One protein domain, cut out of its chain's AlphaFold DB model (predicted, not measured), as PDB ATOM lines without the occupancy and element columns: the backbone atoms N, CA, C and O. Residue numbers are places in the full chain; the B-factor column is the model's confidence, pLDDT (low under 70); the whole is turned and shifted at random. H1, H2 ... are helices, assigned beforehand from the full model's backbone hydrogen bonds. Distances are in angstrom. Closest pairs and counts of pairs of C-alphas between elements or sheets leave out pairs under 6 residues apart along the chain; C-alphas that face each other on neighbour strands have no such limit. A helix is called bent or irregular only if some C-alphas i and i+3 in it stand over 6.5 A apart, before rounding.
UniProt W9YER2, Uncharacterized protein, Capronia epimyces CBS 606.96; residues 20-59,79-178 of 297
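Overview. This is residues 20 to 59 and 79 to 178 of the 297 residues of an uncharacterized protein of Capronia epimyces CBS 606.96 (UniProt W9YER2). Look for a cluster of helices with H7 in its middle: H2 crosses H7 on one side, and H6 folds back along H7 on the other. H3 runs side by side with H2, H4 sits between that pair and H8, H8 pairs with H5 near one end of the longest span, and H1 lies at the opposite end, making a corner with H2. The printed part has 140 residues with eight named helices, H1 to H8 in chain order, and no named strand; the class is all helix. It is compact, with a radius of gyration of the C-alphas of 15.9 A, and spans 51 by 36 by 30 A.

Arrangement. Start at H2, residues 36 to 51, the hub, touching four other helices. It touches H7, residues 149 to 157, at a steep tilt of 63 degrees; their closest C-alphas, Thr 45 and Ala 154, are 4.7 A apart. H2 touches H3, residues 79 to 90, at a shallow tilt of 14 degrees, the same way, with C-alphas 47 and 90 closest at 5.6 A. H1, residues 20 to 32, touches H2 only at the corner, and only just, with 3 pairs of C-alphas within 8 A; Cys 30 and His 36 come closest, 5.6 A. H4, residues 95 to 104, touches H8, residues 161 to 170, with C-alphas 101 and 168 closest at 6.1 A. H8 touches H5, residues 111 to 126, at a shallow tilt of 23 degrees, opposite ways; C-alphas 115 and 169 are closest at 5.6 A. H6, residues 131 to 144, forms a helical hairpin with H7, at a shallow tilt of 24 degrees, where C-alphas 142 and 149 are closest at 5.0 A. H1 and H5 are apart. Every O i to N i+4 pair is within hydrogen-bond range in H1, H6, H7 and H8; the counts are 11 of 12 in H2, 6 of 8 in H3, 4 of 6 in H4 and 8 of 12 in H5.

Along the chain. Find C-alpha 20 at (190.754, 190.299, 212.011), where H1 begins; it runs 18.2 A. H2 runs 23.7 A from C-alpha 36 at (189.464, 188.954, 194.582). H5 runs 22.3 A, with a kink of 43 degrees near residue 120, and H6 runs 20.2 A. H5 is irregular, with C-alphas 112 and 115 7.4 A apart, and H3 only just, with C-alphas 81 and 84 6.9 A apart. H8 ends at C-alpha 170, (224.313, 193.149, 187.196).

Size, cuts and confidence. The two C-alphas farthest apart, Ala 32 and Asn 112, are 51.3 A apart. Residues 60 to 78 are not printed, and C-alphas 59 and 79 are 22.7 A apart across that cut. Of the links that are printed whole, none is long. Mean pLDDT of the printed part is 76.9; it is under 70 at residues 53 to 59, 79 to 91, 93 and 125 to 134.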
ATOM      1  N   THR A  20     191.499 191.460 212.507       71.06
ATOM      2  CA  THR A  20     190.754 190.299 212.011       71.06
ATOM      3  C   THR A  20     189.414 190.705 211.398       71.06
ATOM      4  O   THR A  20     189.139 190.366 210.255       71.06
ATOM      5  N   PHE A  21     188.604 191.494 212.106       74.88
ATOM      6  CA  PHE A  21     187.293 191.932 211.626       74.88
ATOM      7  C   PHE A  21     187.404 192.885 210.432       74.88
ATOM      8  O   PHE A  21     186.591 192.836 209.512       74.88
ATOM      9  N   ALA A  22     188.418 193.757 210.428       77.94
ATOM     10  CA  ALA A  22     188.692 194.629 209.289       77.94
ATOM     11  C   ALA A  22     189.058 193.823 208.030       77.94
ATOM     12  O   ALA A  22     188.581 194.148 206.941       77.94
ATOM     13  N   LEU A  23     189.867 192.767 208.187       75.75
ATOM     14  CA  LEU A  23     190.224 191.852 207.104       75.75
ATOM     15  C   LEU A  23     188.995 191.080 206.605       75.75
ATOM     16  O   LEU A  23     188.712 191.126 205.414       75.75
ATOM     17  N   GLU A  24     188.216 190.472 207.505       77.25
ATOM     18  CA  GLU A  24     186.981 189.746 207.162       77.25
ATOM     19  C   GLU A  24     185.985 190.634 206.400       77.25
ATOM     20  O   GLU A  24     185.435 190.235 205.374       77.25
ATOM     21  N   ALA A  25     185.783 191.875 206.851       80.44
ATOM     22  CA  ALA A  25     184.895 192.819 206.179       80.44
ATOM     23  C   ALA A  25     185.396 193.203 204.773       80.44
ATOM     24  O   ALA A  25     184.591 193.356 203.849       80.44
ATOM     25  N   LEU A  26     186.713 193.362 204.604       79.88
ATOM     26  CA  LEU A  26     187.328 193.636 203.305       79.88
ATOM     27  C   LEU A  26     187.180 192.439 202.360       79.88
ATOM     28  O   LEU A  26     186.832 192.620 201.192       79.88
ATOM     29  N   GLU A  27     187.393 191.225 202.857       76.25
ATOM     30  CA  GLU A  27     187.214 189.993 202.091       76.25
ATOM     31  C   GLU A  27     185.768 189.795 201.644       76.25
ATOM     32  O   GLU A  27     185.527 189.554 200.459       76.25
ATOM     33  N   ASP A  28     184.805 189.964 202.553       80.94
ATOM     34  CA  ASP A  28     183.375 189.880 202.254       80.94
ATOM     35  C   ASP A  28     182.978 190.890 201.170       80.94
ATOM     36  O   ASP A  28     182.237 190.563 200.233       80.94
ATOM     37  N   PHE A  29     183.504 192.115 201.252       82.06
ATOM     38  CA  PHE A  29     183.289 193.137 200.234       82.06
ATOM     39  C   PHE A  29     183.881 192.721 198.881       82.06
ATOM     40  O   PHE A  29     183.187 192.760 197.859       82.06
ATOM     41  N   CYS A  30     185.141 192.283 198.858       81.19
ATOM     42  CA  CYS A  30     185.810 191.849 197.635       81.19
ATOM     43  C   CYS A  30     185.117 190.634 197.007       81.19
ATOM     44  O   CYS A  30     184.947 190.593 195.787       81.19
ATOM     45  N   ALA A  31     184.646 189.681 197.812       79.19
ATOM     46  CA  ALA A  31     183.874 188.536 197.350       79.19
ATOM     47  C   ALA A  31     182.527 188.969 196.747       79.19
ATOM     48  O   ALA A  31     182.186 188.551 195.636       79.19
ATOM     49  N   ALA A  32     181.792 189.859 197.423       77.69
ATOM     50  CA  ALA A  32     180.510 190.377 196.945       77.69
ATOM     51  C   ALA A  32     180.635 191.133 195.611       77.69
ATOM     52  O   ALA A  32     179.727 191.072 194.780       77.69
ATOM     53  N   GLN A  33     181.765 191.814 195.390       79.56
ATOM     54  CA  GLN A  33     182.045 192.563 194.162       79.56
ATOM     55  C   GLN A  33     182.844 191.766 193.115       79.56
ATOM     56  O   GLN A  33     183.142 192.300 192.050       79.56
ATOM     57  N   SER A  34     183.180 190.492 193.368       73.88
ATOM     58  CA  SER A  34     184.051 189.683 192.490       73.88
ATOM     59  C   SER A  34     185.432 190.315 192.227       73.88
ATOM     60  O   SER A  34     185.993 190.155 191.147       73.88
ATOM     61  N   MET A  35     185.985 191.010 193.225       76.06
ATOM     62  CA  MET A  35     187.239 191.776 193.171       76.06
ATOM     63  C   MET A  35     188.425 191.061 193.847       76.06
ATOM     64  O   MET A  35     189.319 191.698 194.404       76.06
ATOM     65  N   HIS A  36     188.433 189.724 193.865       73.50
ATOM     66  CA  HIS A  36     189.464 188.954 194.582       73.50
ATOM     67  C   HIS A  36     190.870 189.138 193.996       73.50
ATOM     68  O   HIS A  36     191.865 189.115 194.712       73.50
ATOM     69  N   ARG A  37     190.987 189.314 192.676       73.62
ATOM     70  CA  ARG A  37     192.296 189.551 192.050       73.62
ATOM     71  C   ARG A  37     192.814 190.941 192.414       73.62
ATOM     72  O   ARG A  37     193.998 191.109 192.689       73.62
ATOM     73  N   GLU A  38     191.921 191.919 192.417       78.50
ATOM     74  CA  GLU A  38     192.192 193.318 192.712       78.50
ATOM     75  C   GLU A  38     192.600 193.514 194.172       78.50
ATOM     76  O   GLU A  38     193.511 194.292 194.429       78.50
ATOM     77  N   SER A  39     191.989 192.792 195.117       78.81
ATOM     78  CA  SER A  39     192.359 192.867 196.535       78.81
ATOM     79  C   SER A  39     193.776 192.354 196.793       78.81
ATOM     80  O   SER A  39     194.568 193.029 197.448       78.81
ATOM     81  N   VAL A  40     194.134 191.206 196.205       77.88
ATOM     82  CA  VAL A  40     195.494 190.647 196.274       77.88
ATOM     83  C   VAL A  40     196.505 191.614 195.669       77.88
ATOM     84  O   VAL A  40     197.577 191.838 196.231       77.88
ATOM     85  N   LEU A  41     196.165 192.193 194.521       80.06
ATOM     86  CA  LEU A  41     197.043 193.113 193.820       80.06
ATOM     87  C   LEU A  41     197.215 194.426 194.584       80.06
ATOM     88  O   LEU A  41     198.341 194.887 194.718       80.06
ATOM     89  N   ALA A  42     196.145 194.971 195.166       82.00
ATOM     90  CA  ALA A  42     196.201 196.152 196.021       82.00
ATOM     91  C   ALA A  42     197.091 195.927 197.255       82.00
ATOM     92  O   ALA A  42     197.926 196.778 197.562       82.00
ATOM     93  N   LEU A  43     196.974 194.769 197.916       81.88
ATOM     94  CA  LEU A  43     197.852 194.394 199.029       81.88
ATOM     95  C   LEU A  43     199.319 194.314 198.579       81.88
ATOM     96  O   LEU A  43     200.191 194.919 199.200       81.88
ATOM     97  N   CYS A  44     199.597 193.623 197.470       83.88
ATOM     98  CA  CYS A  44     200.952 193.525 196.919       83.88
ATOM     99  C   CYS A  44     201.517 194.901 196.534       83.88
ATOM    100  O   CYS A  44     202.690 195.171 196.775       83.88
ATOM    101  N   THR A  45     200.693 195.787 195.972       84.94
ATOM    102  CA  THR A  45     201.069 197.170 195.655       84.94
ATOM    103  C   THR A  45     201.438 197.944 196.914       84.94
ATOM    104  O   THR A  45     202.468 198.609 196.904       84.94
ATOM    105  N   ALA A  46     200.661 197.826 197.995       84.19
ATOM    106  CA  ALA A  46     200.973 198.472 199.272       84.19
ATOM    107  C   ALA A  46     202.313 197.990 199.854       84.19
ATOM    108  O   ALA A  46     203.103 198.799 200.333       84.19
ATOM    109  N   ILE A  47     202.600 196.692 199.747       82.69
ATOM    110  CA  ILE A  47     203.856 196.092 200.223       82.69
ATOM    111  C   ILE A  47     205.055 196.530 199.387       82.69
ATOM    112  O   ILE A  47     206.107 196.834 199.931       82.69
ATOM    113  N   VAL A  48     204.919 196.572 198.061       83.44
ATOM    114  CA  VAL A  48     205.993 197.080 197.195       83.44
ATOM    115  C   VAL A  48     206.234 198.563 197.481       83.44
ATOM    116  O   VAL A  48     207.376 198.992 197.575       83.44
ATOM    117  N   LEU A  49     205.168 199.344 197.661       82.31
ATOM    118  CA  LEU A  49     205.256 200.761 198.005       82.31
ATOM    119  C   LEU A  49     205.971 201.018 199.331       82.31
ATOM    120  O   LEU A  49     206.724 201.983 199.424       82.31
ATOM    121  N   SER A  50     205.758 200.169 200.342       78.81
ATOM    122  CA  SER A  50     206.395 200.350 201.649       78.81
ATOM    123  C   SER A  50     207.919 200.223 201.590       78.81
ATOM    124  O   SER A  50     208.593 200.790 202.442       78.81
ATOM    125  N   GLN A  51     208.458 199.512 200.594       75.31
ATOM    126  CA  GLN A  51     209.905 199.380 200.379       75.31
ATOM    127  C   GLN A  51     210.513 200.570 199.637       75.31
ATOM    128  O   GLN A  51     211.723 200.764 199.656       75.31
ATOM    129  N   TYR A  52     209.688 201.368 198.959       73.94
ATOM    130  CA  TYR A  52     210.167 202.421 198.076       73.94
ATOM    131  C   TYR A  52     209.298 203.691 198.207       73.94
ATOM    132  O   TYR A  52     208.564 204.042 197.275       73.94
ATOM    133  N   PRO A  53     209.373 204.403 199.347       65.06
ATOM    134  CA  PRO A  53     208.447 205.486 199.697       65.06
ATOM    135  C   PRO A  53     208.509 206.714 198.768       65.06
ATOM    136  O   PRO A  53     207.558 207.493 198.716       65.06
ATOM    137  N   ASP A  54     209.587 206.876 197.997       65.81
ATOM    138  CA  ASP A  54     209.896 208.130 197.297       65.81
ATOM    139  C   ASP A  54     209.313 208.264 195.874       65.81
ATOM    140  O   ASP A  54     209.551 209.277 195.208       65.81
ATOM    141  N   LYS A  55     208.538 207.293 195.356       61.91
ATOM    142  CA  LYS A  55     207.940 207.406 194.006       61.91
ATOM    143  C   LYS A  55     206.458 207.768 194.012       61.91
ATOM    144  O   LYS A  55     205.614 207.105 194.608       61.91
ATOM    145  N   ILE A  56     206.118 208.757 193.183       59.84
ATOM    146  CA  ILE A  56     204.737 209.071 192.805       59.84
ATOM    147  C   ILE A  56     204.241 208.000 191.825       59.84
ATOM    148  O   ILE A  56     204.609 207.998 190.648       59.84
ATOM    149  N   ILE A  57     203.378 207.102 192.297       62.00
ATOM    150  CA  ILE A  57     202.762 206.075 191.453       62.00
ATOM    151  C   ILE A  57     201.517 206.630 190.763       62.00
ATOM    152  O   ILE A  57     200.607 207.166 191.397       62.00
ATOM    153  N   LYS A  58     201.431 206.426 189.446       57.28
ATOM    154  CA  LYS A  58     200.169 206.551 188.714       57.28
ATOM    155  C   LYS A  58     199.429 205.226 188.816       57.28
ATOM    156  O   LYS A  58     199.682 204.318 188.031       57.28
ATOM    157  N   LEU A  59     198.522 205.120 189.787       55.78
ATOM    158  CA  LEU A  59     197.644 203.957 189.878       55.78
ATOM    159  C   LEU A  59     196.862 203.825 188.559       55.78
ATOM    160  O   LEU A  59     196.328 204.831 188.068       55.78
ATOM    161  N   PHE A  79     195.045 183.010 200.813       50.88
ATOM    162  CA  PHE A  79     195.124 184.445 201.109       50.88
ATOM    163  C   PHE A  79     195.334 184.698 202.608       50.88
ATOM    164  O   PHE A  79     196.341 185.312 202.953       50.88
ATOM    165  N   ASP A  80     194.509 184.096 203.471       51.22
ATOM    166  CA  ASP A  80     194.698 184.081 204.933       51.22
ATOM    167  C   ASP A  80     196.105 183.578 205.315       51.22
ATOM    168  O   ASP A  80     196.828 184.207 206.083       51.22
ATOM    169  N   LEU A  81     196.551 182.475 204.699       52.84
ATOM    170  CA  LEU A  81     197.874 181.872 204.930       52.84
ATOM    171  C   LEU A  81     199.064 182.731 204.482       52.84
ATOM    172  O   LEU A  81     200.202 182.442 204.874       52.84
ATOM    173  N   PHE A  82     198.835 183.712 203.608       54.88
ATOM    174  CA  PHE A  82     199.888 184.540 203.039       54.88
ATOM    175  C   PHE A  82     199.815 186.002 203.482       54.88
ATOM    176  O   PHE A  82     200.833 186.657 203.335       54.88
ATOM    177  N   VAL A  83     198.721 186.525 204.048       63.91
ATOM    178  CA  VAL A  83     198.651 187.927 204.518       63.91
ATOM    179  C   VAL A  83     199.687 188.193 205.607       63.91
ATOM    180  O   VAL A  83     200.516 189.084 205.434       63.91
ATOM    181  N   ASP A  84     199.740 187.359 206.649       64.12
ATOM    182  CA  ASP A  84     200.788 187.442 207.681       64.12
ATOM    183  C   ASP A  84     202.182 187.322 207.058       64.12
ATOM    184  O   ASP A  84     203.132 187.993 207.464       64.12
ATOM    185  N   LYS A  85     202.293 186.512 205.995       66.38
ATOM    186  CA  LYS A  85     203.542 186.367 205.253       66.38
ATOM    187  C   LYS A  85     203.917 187.602 204.457       66.38
ATOM    188  O   LYS A  85     205.060 188.012 204.409       66.38
ATOM    189  N   TYR A  86     202.959 188.240 203.838       67.69
ATOM    190  CA  TYR A  86     203.167 189.422 203.037       67.69
ATOM    191  C   TYR A  86     203.444 190.654 203.914       67.69
ATOM    192  O   TYR A  86     204.312 191.457 203.576       67.69
ATOM    193  N   ILE A  87     202.801 190.752 205.081       68.81
ATOM    194  CA  ILE A  87     203.040 191.811 206.067       68.81
ATOM    195  C   ILE A  87     204.414 191.648 206.718       68.81
ATOM    196  O   ILE A  87     205.209 192.583 206.679       68.81
ATOM    197  N   THR A  88     204.759 190.473 207.248       69.25
ATOM    198  CA  THR A  88     206.091 190.294 207.853       69.25
ATOM    199  C   THR A  88     207.213 190.407 206.796       69.25
ATOM    200  O   THR A  88     208.311 190.845 207.129       69.25
ATOM    201  N   LEU A  89     206.945 190.153 205.500       69.38
ATOM    202  CA  LEU A  89     207.887 190.464 204.411       69.38
ATOM    203  C   LEU A  89     208.076 191.966 204.207       69.38
ATOM    204  O   LEU A  89     209.177 192.379 203.869       69.38
ATOM    205  N   SER A  90     207.036 192.778 204.412       68.75
ATOM    206  CA  SER A  90     207.160 194.237 204.320       68.75
ATOM    207  C   SER A  90     208.057 194.831 205.415       68.75
ATOM    208  O   SER A  90     208.599 195.917 205.243       68.75
ATOM    209  N   CYS A  91     208.265 194.100 206.513       68.62
ATOM    210  CA  CYS A  91     209.211 194.468 207.564       68.62
ATOM    211  C   CYS A  91     210.657 194.039 207.259       68.62
ATOM    212  O   CYS A  91     211.570 194.451 207.968       68.62
ATOM    213  N   ALA A  92     210.883 193.201 206.242       74.81
ATOM    214  CA  ALA A  92     212.216 192.797 205.820       74.81
ATOM    215  C   ALA A  92     212.691 193.725 204.692       74.81
ATOM    216  O   ALA A  92     212.239 193.578 203.559       74.81
ATOM    217  N   GLU A  93     213.617 194.636 205.010       67.31
ATOM    218  CA  GLU A  93     214.135 195.693 204.117       67.31
ATOM    219  C   GLU A  93     214.555 195.175 202.725       67.31
ATOM    220  O   GLU A  93     214.248 195.776 201.705       67.31
ATOM    221  N   GLU A  94     215.160 193.987 202.654       74.00
ATOM    222  CA  GLU A  94     215.571 193.356 201.387       74.00
ATOM    223  C   GLU A  94     214.665 192.180 200.964       74.00
ATOM    224  O   GLU A  94     214.924 191.448 200.003       74.00
ATOM    225  N   GLY A  95     213.586 191.924 201.706       81.12
ATOM    226  CA  GLY A  95     212.771 190.722 201.547       81.12
ATOM    227  C   GLY A  95     211.962 190.706 200.256       81.12
ATOM    228  O   GLY A  95     211.938 189.703 199.543       81.12
ATOM    229  N   ILE A  96     211.320 191.823 199.924       84.38
ATOM    230  CA  ILE A  96     210.496 191.919 198.713       84.38
ATOM    231  C   ILE A  96     211.364 191.901 197.461       84.38
ATOM    232  O   ILE A  96     211.071 191.151 196.527       84.38
ATOM    233  N   GLU A  97     212.453 192.665 197.456       84.88
ATOM    234  CA  GLU A  97     213.370 192.702 196.324       84.88
ATOM    235  C   GLU A  97     214.013 191.332 196.080       84.88
ATOM    236  O   GLU A  97     213.974 190.833 194.954       84.88
ATOM    237  N   SER A  98     214.481 190.650 197.132       85.75
ATOM    238  CA  SER A  98     215.060 189.308 197.002       85.75
ATOM    239  C   SER A  98     214.057 188.276 196.465       85.75
ATOM    240  O   SER A  98     214.413 187.405 195.664       85.75
ATOM    241  N   ILE A  99     212.770 188.368 196.834       87.19
ATOM    242  CA  ILE A  99     211.703 187.528 196.264       87.19
ATOM    243  C   ILE A  99     211.469 187.856 194.794       87.19
ATOM    244  O   ILE A  99     211.322 186.934 193.985       87.19
ATOM    245  N   LEU A 100     211.413 189.134 194.431       87.25
ATOM    246  CA  LEU A 100     211.191 189.545 193.049       87.25
ATOM    247  C   LEU A 100     212.361 189.075 192.174       87.25
ATOM    248  O   LEU A 100     212.136 188.306 191.233       87.25
ATOM    249  N   CYS A 101     213.600 189.384 192.565       87.50
ATOM    250  CA  CYS A 101     214.836 188.930 191.920       87.50
ATOM    251  C   CYS A 101     214.916 187.406 191.769       87.50
ATOM    252  O   CYS A 101     215.452 186.900 190.778       87.50
ATOM    253  N   SER A 102     214.319 186.651 192.698       87.31
ATOM    254  CA  SER A 102     214.291 185.190 192.634       87.31
ATOM    255  C   SER A 102     213.725 184.658 191.312       87.31
ATOM    256  O   SER A 102     214.141 183.591 190.873       87.31
ATOM    257  N   ALA A 103     212.832 185.386 190.631       85.62
ATOM    258  CA  ALA A 103     212.292 184.981 189.332       85.62
ATOM    259  C   ALA A 103     213.361 184.702 188.268       85.62
ATOM    260  O   ALA A 103     213.147 183.871 187.383       85.62
ATOM    261  N   PHE A 104     214.509 185.369 188.379       85.62
ATOM    262  CA  PHE A 104     215.631 185.248 187.455       85.62
ATOM    263  C   PHE A 104     216.648 184.190 187.880       85.62
ATOM    264  O   PHE A 104     217.503 183.815 187.080       85.62
ATOM    265  N   LEU A 105     216.532 183.651 189.100       87.81
ATOM    266  CA  LEU A 105     217.397 182.578 189.565       87.81
ATOM    267  C   LEU A 105     217.176 181.320 188.725       87.81
ATOM    268  O   LEU A 105     216.116 180.684 188.779       87.81
ATOM    269  N   ASN A 106     218.242 180.913 188.047       89.44
ATOM    270  CA  ASN A 106     218.406 179.576 187.512       89.44
ATOM    271  C   ASN A 106     219.664 178.962 188.142       89.44
ATOM    272  O   ASN A 106     220.766 179.398 187.816       89.44
ATOM    273  N   PRO A 107     219.530 177.955 189.023       90.38
ATOM    274  CA  PRO A 107     220.685 177.366 189.689       90.38
ATOM    275  C   PRO A 107     221.608 176.635 188.706       90.38
ATOM    276  O   PRO A 107     222.746 176.364 189.035       90.38
ATOM    277  N   GLY A 108     221.166 176.314 187.488       90.94
ATOM    278  CA  GLY A 108     222.052 175.742 186.479       90.94
ATOM    279  C   GLY A 108     222.928 176.767 185.764       90.94
ATOM    280  O   GLY A 108     223.927 176.381 185.172       90.94
ATOM    281  N   VAL A 109     222.591 178.057 185.805       90.69
ATOM    282  CA  VAL A 109     223.307 179.089 185.046       90.69
ATOM    283  C   VAL A 109     224.388 179.706 185.930       90.69
ATOM    284  O   VAL A 109     224.056 180.409 186.883       90.69
ATOM    285  N   PRO A 110     225.681 179.481 185.645       90.69
ATOM    286  CA  PRO A 110     226.744 180.088 186.425       90.69
ATOM    287  C   PRO A 110     226.846 181.600 186.201       90.69
ATOM    288  O   PRO A 110     226.428 182.136 185.172       90.69
ATOM    289  N   CYS A 111     227.453 182.297 187.160       89.19
ATOM    290  CA  CYS A 111     227.525 183.757 187.191       89.19
ATOM    291  C   CYS A 111     228.194 184.380 185.951       89.19
ATOM    292  O   CYS A 111     227.795 185.457 185.520       89.19
ATOM    293  N   ASN A 112     229.143 183.692 185.311       89.75
ATOM    294  CA  ASN A 112     229.778 184.156 184.070       89.75
ATOM    295  C   ASN A 112     228.854 184.090 182.838       89.75
ATOM    296  O   ASN A 112     229.171 184.697 181.818       89.75
ATOM    297  N   LEU A 113     227.741 183.352 182.910       89.12
ATOM    298  CA  LEU A 113     226.744 183.223 181.838       89.12
ATOM    299  C   LEU A 113     225.446 183.990 182.144       89.12
ATOM    300  O   LEU A 113     224.576 184.080 181.277       89.12
ATOM    301  N   LEU A 114     225.322 184.580 183.338       86.12
ATOM    302  CA  LEU A 114     224.110 185.260 183.801       86.12
ATOM    303  C   LEU A 114     223.656 186.380 182.855       86.12
ATOM    304  O   LEU A 114     222.487 186.431 182.472       86.12
ATOM    305  N   GLY A 115     224.578 187.244 182.425       84.12
ATOM    306  CA  GLY A 115     224.251 188.354 181.526       84.12
ATOM    307  C   GLY A 115     223.684 187.884 180.180       84.12
ATOM    308  O   GLY A 115     222.708 188.445 179.687       84.12
ATOM    309  N   ALA A 116     224.250 186.812 179.611       86.31
ATOM    310  CA  ALA A 116     223.747 186.212 178.375       86.31
ATOM    311  C   ALA A 116     222.380 185.544 178.589       86.31
ATOM    312  O   ALA A 116     221.474 185.713 177.774       86.31
ATOM    313  N   TYR A 117     222.211 184.839 179.711       86.56
ATOM    314  CA  TYR A 117     220.954 184.190 180.084       86.56
ATOM    315  C   TYR A 117     219.795 185.186 180.238       86.56
ATOM    316  O   TYR A 117     218.674 184.903 179.812       86.56
ATOM    317  N   LEU A 118     220.060 186.371 180.793       85.50
ATOM    318  CA  LEU A 118     219.041 187.401 181.005       85.50
ATOM    319  C   LEU A 118     218.852 188.347 179.814       85.50
ATOM    320  O   LEU A 118     217.932 189.161 179.834       85.50
ATOM    321  N   LEU A 119     219.638 188.227 178.742       82.56
ATOM    322  CA  LEU A 119     219.560 189.144 177.604       82.56
ATOM    323  C   LEU A 119     218.162 189.181 176.963       82.56
ATOM    324  O   LEU A 119     217.655 190.259 176.660       82.56
ATOM    325  N   GLY A 120     217.519 188.019 176.808       76.50
ATOM    326  CA  GLY A 120     216.169 187.934 176.240       76.50
ATOM    327  C   GLY A 120     215.107 188.587 177.127       76.50
ATOM    328  O   GLY A 120     214.237 189.301 176.631       76.50
ATOM    329  N   ALA A 121     215.215 188.414 178.448       76.31
ATOM    330  CA  ALA A 121     214.337 189.091 179.398       76.31
ATOM    331  C   ALA A 121     214.562 190.614 179.382       76.31
ATOM    332  O   ALA A 121     213.599 191.376 179.426       76.31
ATOM    333  N   ARG A 122     215.817 191.061 179.210       76.81
ATOM    334  CA  ARG A 122     216.161 192.485 179.079       76.81
ATOM    335  C   ARG A 122     215.522 193.110 177.854       76.81
ATOM    336  O   ARG A 122     214.974 194.201 177.944       76.81
ATOM    337  N   GLN A 123     215.599 192.421 176.719       74.88
ATOM    338  CA  GLN A 123     215.017 192.903 175.473       74.88
ATOM    339  C   GLN A 123     213.495 193.046 175.601       74.88
ATOM    340  O   GLN A 123     212.959 194.114 175.304       74.88
ATOM    341  N   ALA A 124     212.822 192.029 176.150       70.06
ATOM    342  CA  ALA A 124     211.382 192.076 176.403       70.06
ATOM    343  C   ALA A 124     210.974 193.245 177.325       70.06
ATOM    344  O   ALA A 124     209.921 193.850 177.131       70.06
ATOM    345  N   LEU A 125     211.824 193.589 178.298       68.25
ATOM    346  CA  LEU A 125     211.615 194.715 179.209       68.25
ATOM    347  C   LEU A 125     211.901 196.080 178.578       68.25
ATOM    348  O   LEU A 125     211.153 197.017 178.817       68.25
ATOM    349  N   SER A 126     212.926 196.211 177.734       67.75
ATOM    350  CA  SER A 126     213.225 197.481 177.051       67.75
ATOM    351  C   SER A 126     212.131 197.915 176.068       67.75
ATOM    352  O   SER A 126     211.962 199.099 175.788       67.75
ATOM    353  N   GLU A 127     211.331 196.965 175.582       66.06
ATOM    354  CA  GLU A 127     210.163 197.223 174.737       66.06
ATOM    355  C   GLU A 127     208.909 197.590 175.573       66.06
ATOM    356  O   GLU A 127     207.837 197.863 175.019       66.06
ATOM    357  N   CYS A 128     209.020 197.648 176.914       56.94
ATOM    358  CA  CYS A 128     207.930 197.835 177.885       56.94
ATOM    359  C   CYS A 128     207.350 199.263 177.986       56.94
ATOM    360  O   CYS A 128     206.519 199.541 178.850       56.94
ATOM    361  N   GLY A 129     207.691 200.162 177.059       56.84
ATOM    362  CA  GLY A 129     207.121 201.516 176.988       56.84
ATOM    363  C   GLY A 129     205.638 201.592 176.577       56.84
ATOM    364  O   GLY A 129     205.094 202.688 176.461       56.84
ATOM    365  N   ASN A 130     204.962 200.460 176.329       59.50
ATOM    366  CA  ASN A 130     203.563 200.389 175.894       59.50
ATOM    367  C   ASN A 130     202.763 199.382 176.752       59.50
ATOM    368  O   ASN A 130     203.272 198.354 177.187       59.50
ATOM    369  N   MET A 131     201.464 199.623 176.946       58.81
ATOM    370  CA  MET A 131     200.559 198.772 177.738       58.81
ATOM    371  C   MET A 131     200.529 197.299 177.269       58.81
ATOM    372  O   MET A 131     200.271 196.394 178.061       58.81
ATOM    373  N   LYS A 132     200.823 197.035 175.986       63.72
ATOM    374  CA  LYS A 132     200.907 195.672 175.424       63.72
ATOM    375  C   LYS A 132     202.122 194.880 175.920       63.72
ATOM    376  O   LYS A 132     202.002 193.679 176.167       63.72
ATOM    377  N   SER A 133     203.275 195.522 176.069       66.19
ATOM    378  CA  SER A 133     204.505 194.861 176.517       66.19
ATOM    379  C   SER A 133     204.490 194.604 178.025       66.19
ATOM    380  O   SER A 133     204.915 193.537 178.459       66.19
ATOM    381  N   MET A 134     203.840 195.477 178.800       66.38
ATOM    382  CA  MET A 134     203.581 195.258 180.227       66.38
ATOM    383  C   MET A 134     202.748 193.993 180.489       66.38
ATOM    384  O   MET A 134     203.094 193.187 181.351       66.38
ATOM    385  N   LYS A 135     201.687 193.773 179.700       71.44
ATOM    386  CA  LYS A 135     200.861 192.560 179.783       71.44
ATOM    387  C   LYS A 135     201.637 191.296 179.387       71.44
ATOM    388  O   LYS A 135     201.501 190.266 180.035       71.44
ATOM    389  N   SER A 136     202.473 191.387 178.353       73.00
ATOM    390  CA  SER A 136     203.293 190.257 177.887       73.00
ATOM    391  C   SER A 136     204.315 189.825 178.944       73.00
ATOM    392  O   SER A 136     204.557 188.637 179.144       73.00
ATOM    393  N   LEU A 137     204.889 190.791 179.664       73.25
ATOM    394  CA  LEU A 137     205.780 190.508 180.779       73.25
ATOM    395  C   LEU A 137     205.026 189.923 181.980       73.25
ATOM    396  O   LEU A 137     205.504 188.957 182.563       73.25
ATOM    397  N   GLU A 138     203.853 190.455 182.333       75.31
ATOM    398  CA  GLU A 138     203.005 189.871 183.384       75.31
ATOM    399  C   GLU A 138     202.730 188.383 183.092       75.31
ATOM    400  O   GLU A 138     202.954 187.529 183.950       75.31
ATOM    401  N   GLU A 139     202.350 188.054 181.854       77.06
ATOM    402  CA  GLU A 139     202.131 186.677 181.392       77.06
ATOM    403  C   GLU A 139     203.401 185.814 181.489       77.06
ATOM    404  O   GLU A 139     203.345 184.687 181.993       77.06
ATOM    405  N   PHE A 140     204.561 186.344 181.087       77.25
ATOM    406  CA  PHE A 140     205.849 185.659 181.235       77.25
ATOM    407  C   PHE A 140     206.179 185.360 182.704       77.25
ATOM    408  O   PHE A 140     206.581 184.242 183.035       77.25
ATOM    409  N   MET A 141     205.977 186.328 183.601       79.25
ATOM    410  CA  MET A 141     206.256 186.164 185.029       79.25
ATOM    411  C   MET A 141     205.297 185.165 185.682       79.25
ATOM    412  O   MET A 141     205.741 184.321 186.464       79.25
ATOM    413  N   ILE A 142     204.012 185.189 185.304       78.06
ATOM    414  CA  ILE A 142     203.016 184.186 185.710       78.06
ATOM    415  C   ILE A 142     203.458 182.784 185.283       78.06
ATOM    416  O   ILE A 142     203.399 181.853 186.087       78.06
ATOM    417  N   GLN A 143     203.933 182.629 184.045       78.38
ATOM    418  CA  GLN A 143     204.394 181.340 183.536       78.38
ATOM    419  C   GLN A 143     205.672 180.866 184.242       78.38
ATOM    420  O   GLN A 143     205.810 179.681 184.541       78.38
ATOM    421  N   LYS A 144     206.616 181.777 184.504       76.88
ATOM    422  CA  LYS A 144     207.908 181.447 185.119       76.88
ATOM    423  C   LYS A 144     207.789 181.119 186.599       76.88
ATOM    424  O   LYS A 144     208.371 180.128 187.037       76.88
ATOM    425  N   ARG A 145     207.078 181.944 187.375       78.56
ATOM    426  CA  ARG A 145     206.879 181.750 188.818       78.56
ATOM    427  C   ARG A 145     205.482 182.219 189.252       78.56
ATOM    428  O   ARG A 145     205.338 183.331 189.765       78.56
ATOM    429  N   PRO A 146     204.455 181.356 189.148       78.94
ATOM    430  CA  PRO A 146     203.078 181.732 189.478       78.94
ATOM    431  C   PRO A 146     202.896 182.125 190.951       78.94
ATOM    432  O   PRO A 146     202.005 182.904 191.274       78.94
ATOM    433  N   THR A 147     203.753 181.629 191.850       77.69
ATOM    434  CA  THR A 147     203.702 181.917 193.292       77.69
ATOM    435  C   THR A 147     204.012 183.372 193.646       77.69
ATOM    436  O   THR A 147     203.545 183.844 194.677       77.69
ATOM    437  N   ILE A 148     204.769 184.088 192.809       81.00
ATOM    438  CA  ILE A 148     205.150 185.499 193.029       81.00
ATOM    439  C   ILE A 148     204.587 186.441 191.973       81.00
ATOM    440  O   ILE A 148     204.893 187.632 191.974       81.00
ATOM    441  N   ALA A 149     203.757 185.929 191.068       82.25
ATOM    442  CA  ALA A 149     203.170 186.724 190.004       82.25
ATOM    443  C   ALA A 149     202.391 187.960 190.502       82.25
ATOM    444  O   ALA A 149     202.541 189.017 189.885       82.25
ATOM    445  N   PRO A 150     201.629 187.905 191.617       81.81
ATOM    446  CA  PRO A 150     200.968 189.098 192.146       81.81
ATOM    447  C   PRO A 150     201.949 190.191 192.592       81.81
ATOM    448  O   PRO A 150     201.739 191.361 192.282       81.81
ATOM    449  N   LEU A 151     203.060 189.812 193.239       84.31
ATOM    450  CA  LEU A 151     204.123 190.747 193.625       84.31
ATOM    451  C   LEU A 151     204.800 191.365 192.396       84.31
ATOM    452  O   LEU A 151     205.043 192.566 192.367       84.31
ATOM    453  N   TRP A 152     205.056 190.571 191.355       85.81
ATOM    454  CA  TRP A 152     205.613 191.076 190.098       85.81
ATOM    455  C   TRP A 152     204.666 192.020 189.357       85.81
ATOM    456  O   TRP A 152     205.103 193.030 188.808       85.81
ATOM    457  N   SER A 153     203.366 191.729 189.386       84.19
ATOM    458  CA  SER A 153     202.331 192.606 188.828       84.19
ATOM    459  C   SER A 153     202.305 193.944 189.567       84.19
ATOM    460  O   SER A 153     202.305 195.000 188.936       84.19
ATOM    461  N   ALA A 154     202.379 193.911 190.899       84.44
ATOM    462  CA  ALA A 154     202.507 195.110 191.714       84.44
ATOM    463  C   ALA A 154     203.788 195.893 191.383       84.44
ATOM    464  O   ALA A 154     203.713 197.088 191.121       84.44
ATOM    465  N   ALA A 155     204.948 195.234 191.308       85.25
ATOM    466  CA  ALA A 155     206.217 195.875 190.959       85.25
ATOM    467  C   ALA A 155     206.182 196.549 189.578       85.25
ATOM    468  O   ALA A 155     206.726 197.641 189.401       85.25
ATOM    469  N   LEU A 156     205.499 195.935 188.611       83.06
ATOM    470  CA  LEU A 156     205.259 196.530 187.301       83.06
ATOM    471  C   LEU A 156     204.412 197.795 187.391       83.06
ATOM    472  O   LEU A 156     204.770 198.819 186.815       83.06
ATOM    473  N   TRP A 157     203.307 197.739 188.129       80.44
ATOM    474  CA  TRP A 157     202.386 198.866 188.291       80.44
ATOM    475  C   TRP A 157     203.023 200.031 189.035       80.44
ATOM    476  O   TRP A 157     202.757 201.191 188.728       80.44
ATOM    477  N   CYS A 158     203.901 199.715 189.979       81.62
ATOM    478  CA  CYS A 158     204.671 200.688 190.727       81.62
ATOM    479  C   CYS A 158     205.883 201.240 189.950       81.62
ATOM    480  O   CYS A 158     206.527 202.177 190.417       81.62
ATOM    481  N   GLY A 159     206.208 200.693 188.772       80.19
ATOM    482  CA  GLY A 159     207.357 201.131 187.975       80.19
ATOM    483  C   GLY A 159     208.717 200.743 188.576       80.19
ATOM    484  O   GLY A 159     209.675 201.514 188.474       80.19
ATOM    485  N   TYR A 160     208.804 199.575 189.224       82.44
ATOM    486  CA  TYR A 160     210.047 199.003 189.776       82.44
ATOM    487  C   TYR A 160     210.614 197.838 188.965       82.44
ATOM    488  O   TYR A 160     211.736 197.413 189.220       82.44
ATOM    489  N   ALA A 161     209.884 197.330 187.969       81.94
ATOM    490  CA  ALA A 161     210.322 196.164 187.206       81.94
ATOM    491  C   ALA A 161     211.697 196.346 186.533       81.94
ATOM    492  O   ALA A 161     212.514 195.432 186.587       81.94
ATOM    493  N   GLU A 162     211.974 197.517 185.947       80.44
ATOM    494  CA  GLU A 162     213.276 197.802 185.323       80.44
ATOM    495  C   GLU A 162     214.424 197.832 186.335       80.44
ATOM    496  O   GLU A 162     215.495 197.311 186.042       80.44
ATOM    497  N   HIS A 163     214.194 198.394 187.525       83.50
ATOM    498  CA  HIS A 163     215.189 198.451 188.598       83.50
ATOM    499  C   HIS A 163     215.573 197.042 189.054       83.50
ATOM    500  O   HIS A 163     216.724 196.639 188.916       83.50
ATOM    501  N   ILE A 164     214.576 196.253 189.471       84.81
ATOM    502  CA  ILE A 164     214.756 194.862 189.920       84.81
ATOM    503  C   ILE A 164     215.478 194.040 188.849       84.81
ATOM    504  O   ILE A 164     216.340 193.209 189.137       84.81
ATOM    505  N   PHE A 165     215.118 194.257 187.586       83.62
ATOM    506  CA  PHE A 165     215.744 193.556 186.484       83.62
ATOM    507  C   PHE A 165     217.193 193.995 186.238       83.62
ATOM    508  O   PHE A 165     218.050 193.148 185.983       83.62
ATOM    509  N   SER A 166     217.475 195.296 186.312       82.62
ATOM    510  CA  SER A 166     218.831 195.837 186.195       82.62
ATOM    511  C   SER A 166     219.749 195.220 187.248       82.62
ATOM    512  O   SER A 166     220.815 194.708 186.901       82.62
ATOM    513  N   ASP A 167     219.299 195.156 188.502       83.62
ATOM    514  CA  ASP A 167     220.069 194.553 189.593       83.62
ATOM    515  C   ASP A 167     220.300 193.058 189.364       83.62
ATOM    516  O   ASP A 167     221.410 192.558 189.560       83.62
ATOM    517  N   ALA A 168     219.292 192.343 188.856       83.38
ATOM    518  CA  ALA A 168     219.429 190.937 188.488       83.38
ATOM    519  C   ALA A 168     220.451 190.697 187.371       83.38
ATOM    520  O   ALA A 168     221.240 189.755 187.457       83.38
ATOM    521  N   VAL A 169     220.486 191.549 186.342       79.00
ATOM    522  CA  VAL A 169     221.477 191.456 185.256       79.00
ATOM    523  C   VAL A 169     222.886 191.763 185.748       79.00
ATOM    524  O   VAL A 169     223.833 191.093 185.334       79.00
ATOM    525  N   LEU A 170     223.028 192.761 186.619       79.44
ATOM    526  CA  LEU A 170     224.313 193.149 187.196       79.44
ATOM    527  C   LEU A 170     224.785 192.183 188.293       79.44
ATOM    528  O   LEU A 170     225.937 192.243 188.717       79.44
ATOM    529  N   GLY A 171     223.918 191.264 188.724       75.56
ATOM    530  CA  GLY A 171     224.206 190.310 189.786       75.56
ATOM    531  C   GLY A 171     224.171 190.921 191.186       75.56
ATOM    532  O   GLY A 171     224.634 190.255 192.107       75.56
ATOM    533  N   TYR A 172     223.609 192.126 191.337       79.12
ATOM    534  CA  TYR A 172     223.416 192.840 192.605       79.12
ATOM    535  C   TYR A 172     222.127 192.453 193.336       79.12
ATOM    536  O   TYR A 172     221.786 193.071 194.336       79.12
ATOM    537  N   SER A 173     221.399 191.438 192.859       78.06
ATOM    538  CA  SER A 173     220.177 190.982 193.520       78.06
ATOM    539  C   SER A 173     220.408 190.651 194.990       78.06
ATOM    540  O   SER A 173     221.215 189.774 195.315       78.06
ATOM    541  N   SER A 174     219.611 191.277 195.852       77.06
ATOM    542  CA  SER A 174     219.527 190.924 197.264       77.06
ATOM    543  C   SER A 174     219.176 189.441 197.452       77.06
ATOM    544  O   SER A 174     218.337 188.862 196.751       77.06
ATOM    545  N   VAL A 175     219.846 188.801 198.412       83.50
ATOM    546  CA  VAL A 175     219.610 187.408 198.810       83.50
ATOM    547  C   VAL A 175     219.258 187.399 200.288       83.50
ATOM    548  O   VAL A 175     220.099 187.687 201.132       83.50
ATOM    549  N   SER A 176     218.042 186.969 200.613       84.00
ATOM    550  CA  SER A 176     217.589 186.823 201.993       84.00
ATOM    551  C   SER A 176     217.174 185.379 202.264       84.00
ATOM    552  O   SER A 176     216.042 184.949 202.046       84.00
ATOM    553  N   LEU A 177     218.111 184.580 202.773       81.00
ATOM    554  CA  LEU A 177     217.849 183.175 203.101       81.00
ATOM    555  C   LEU A 177     216.716 182.960 204.125       81.00
ATOM    556  O   LEU A 177     215.971 181.985 203.951       81.00
ATOM    557  N   PRO A 178     216.522 183.834 205.137       77.50
ATOM    558  CA  PRO A 178     215.347 183.770 206.004       77.50
ATOM    559  C   PRO A 178     214.043 183.913 205.212       77.50
ATOM    560  O   PRO A 178     213.167 183.053 205.305       77.50
TER     561      PRO A 178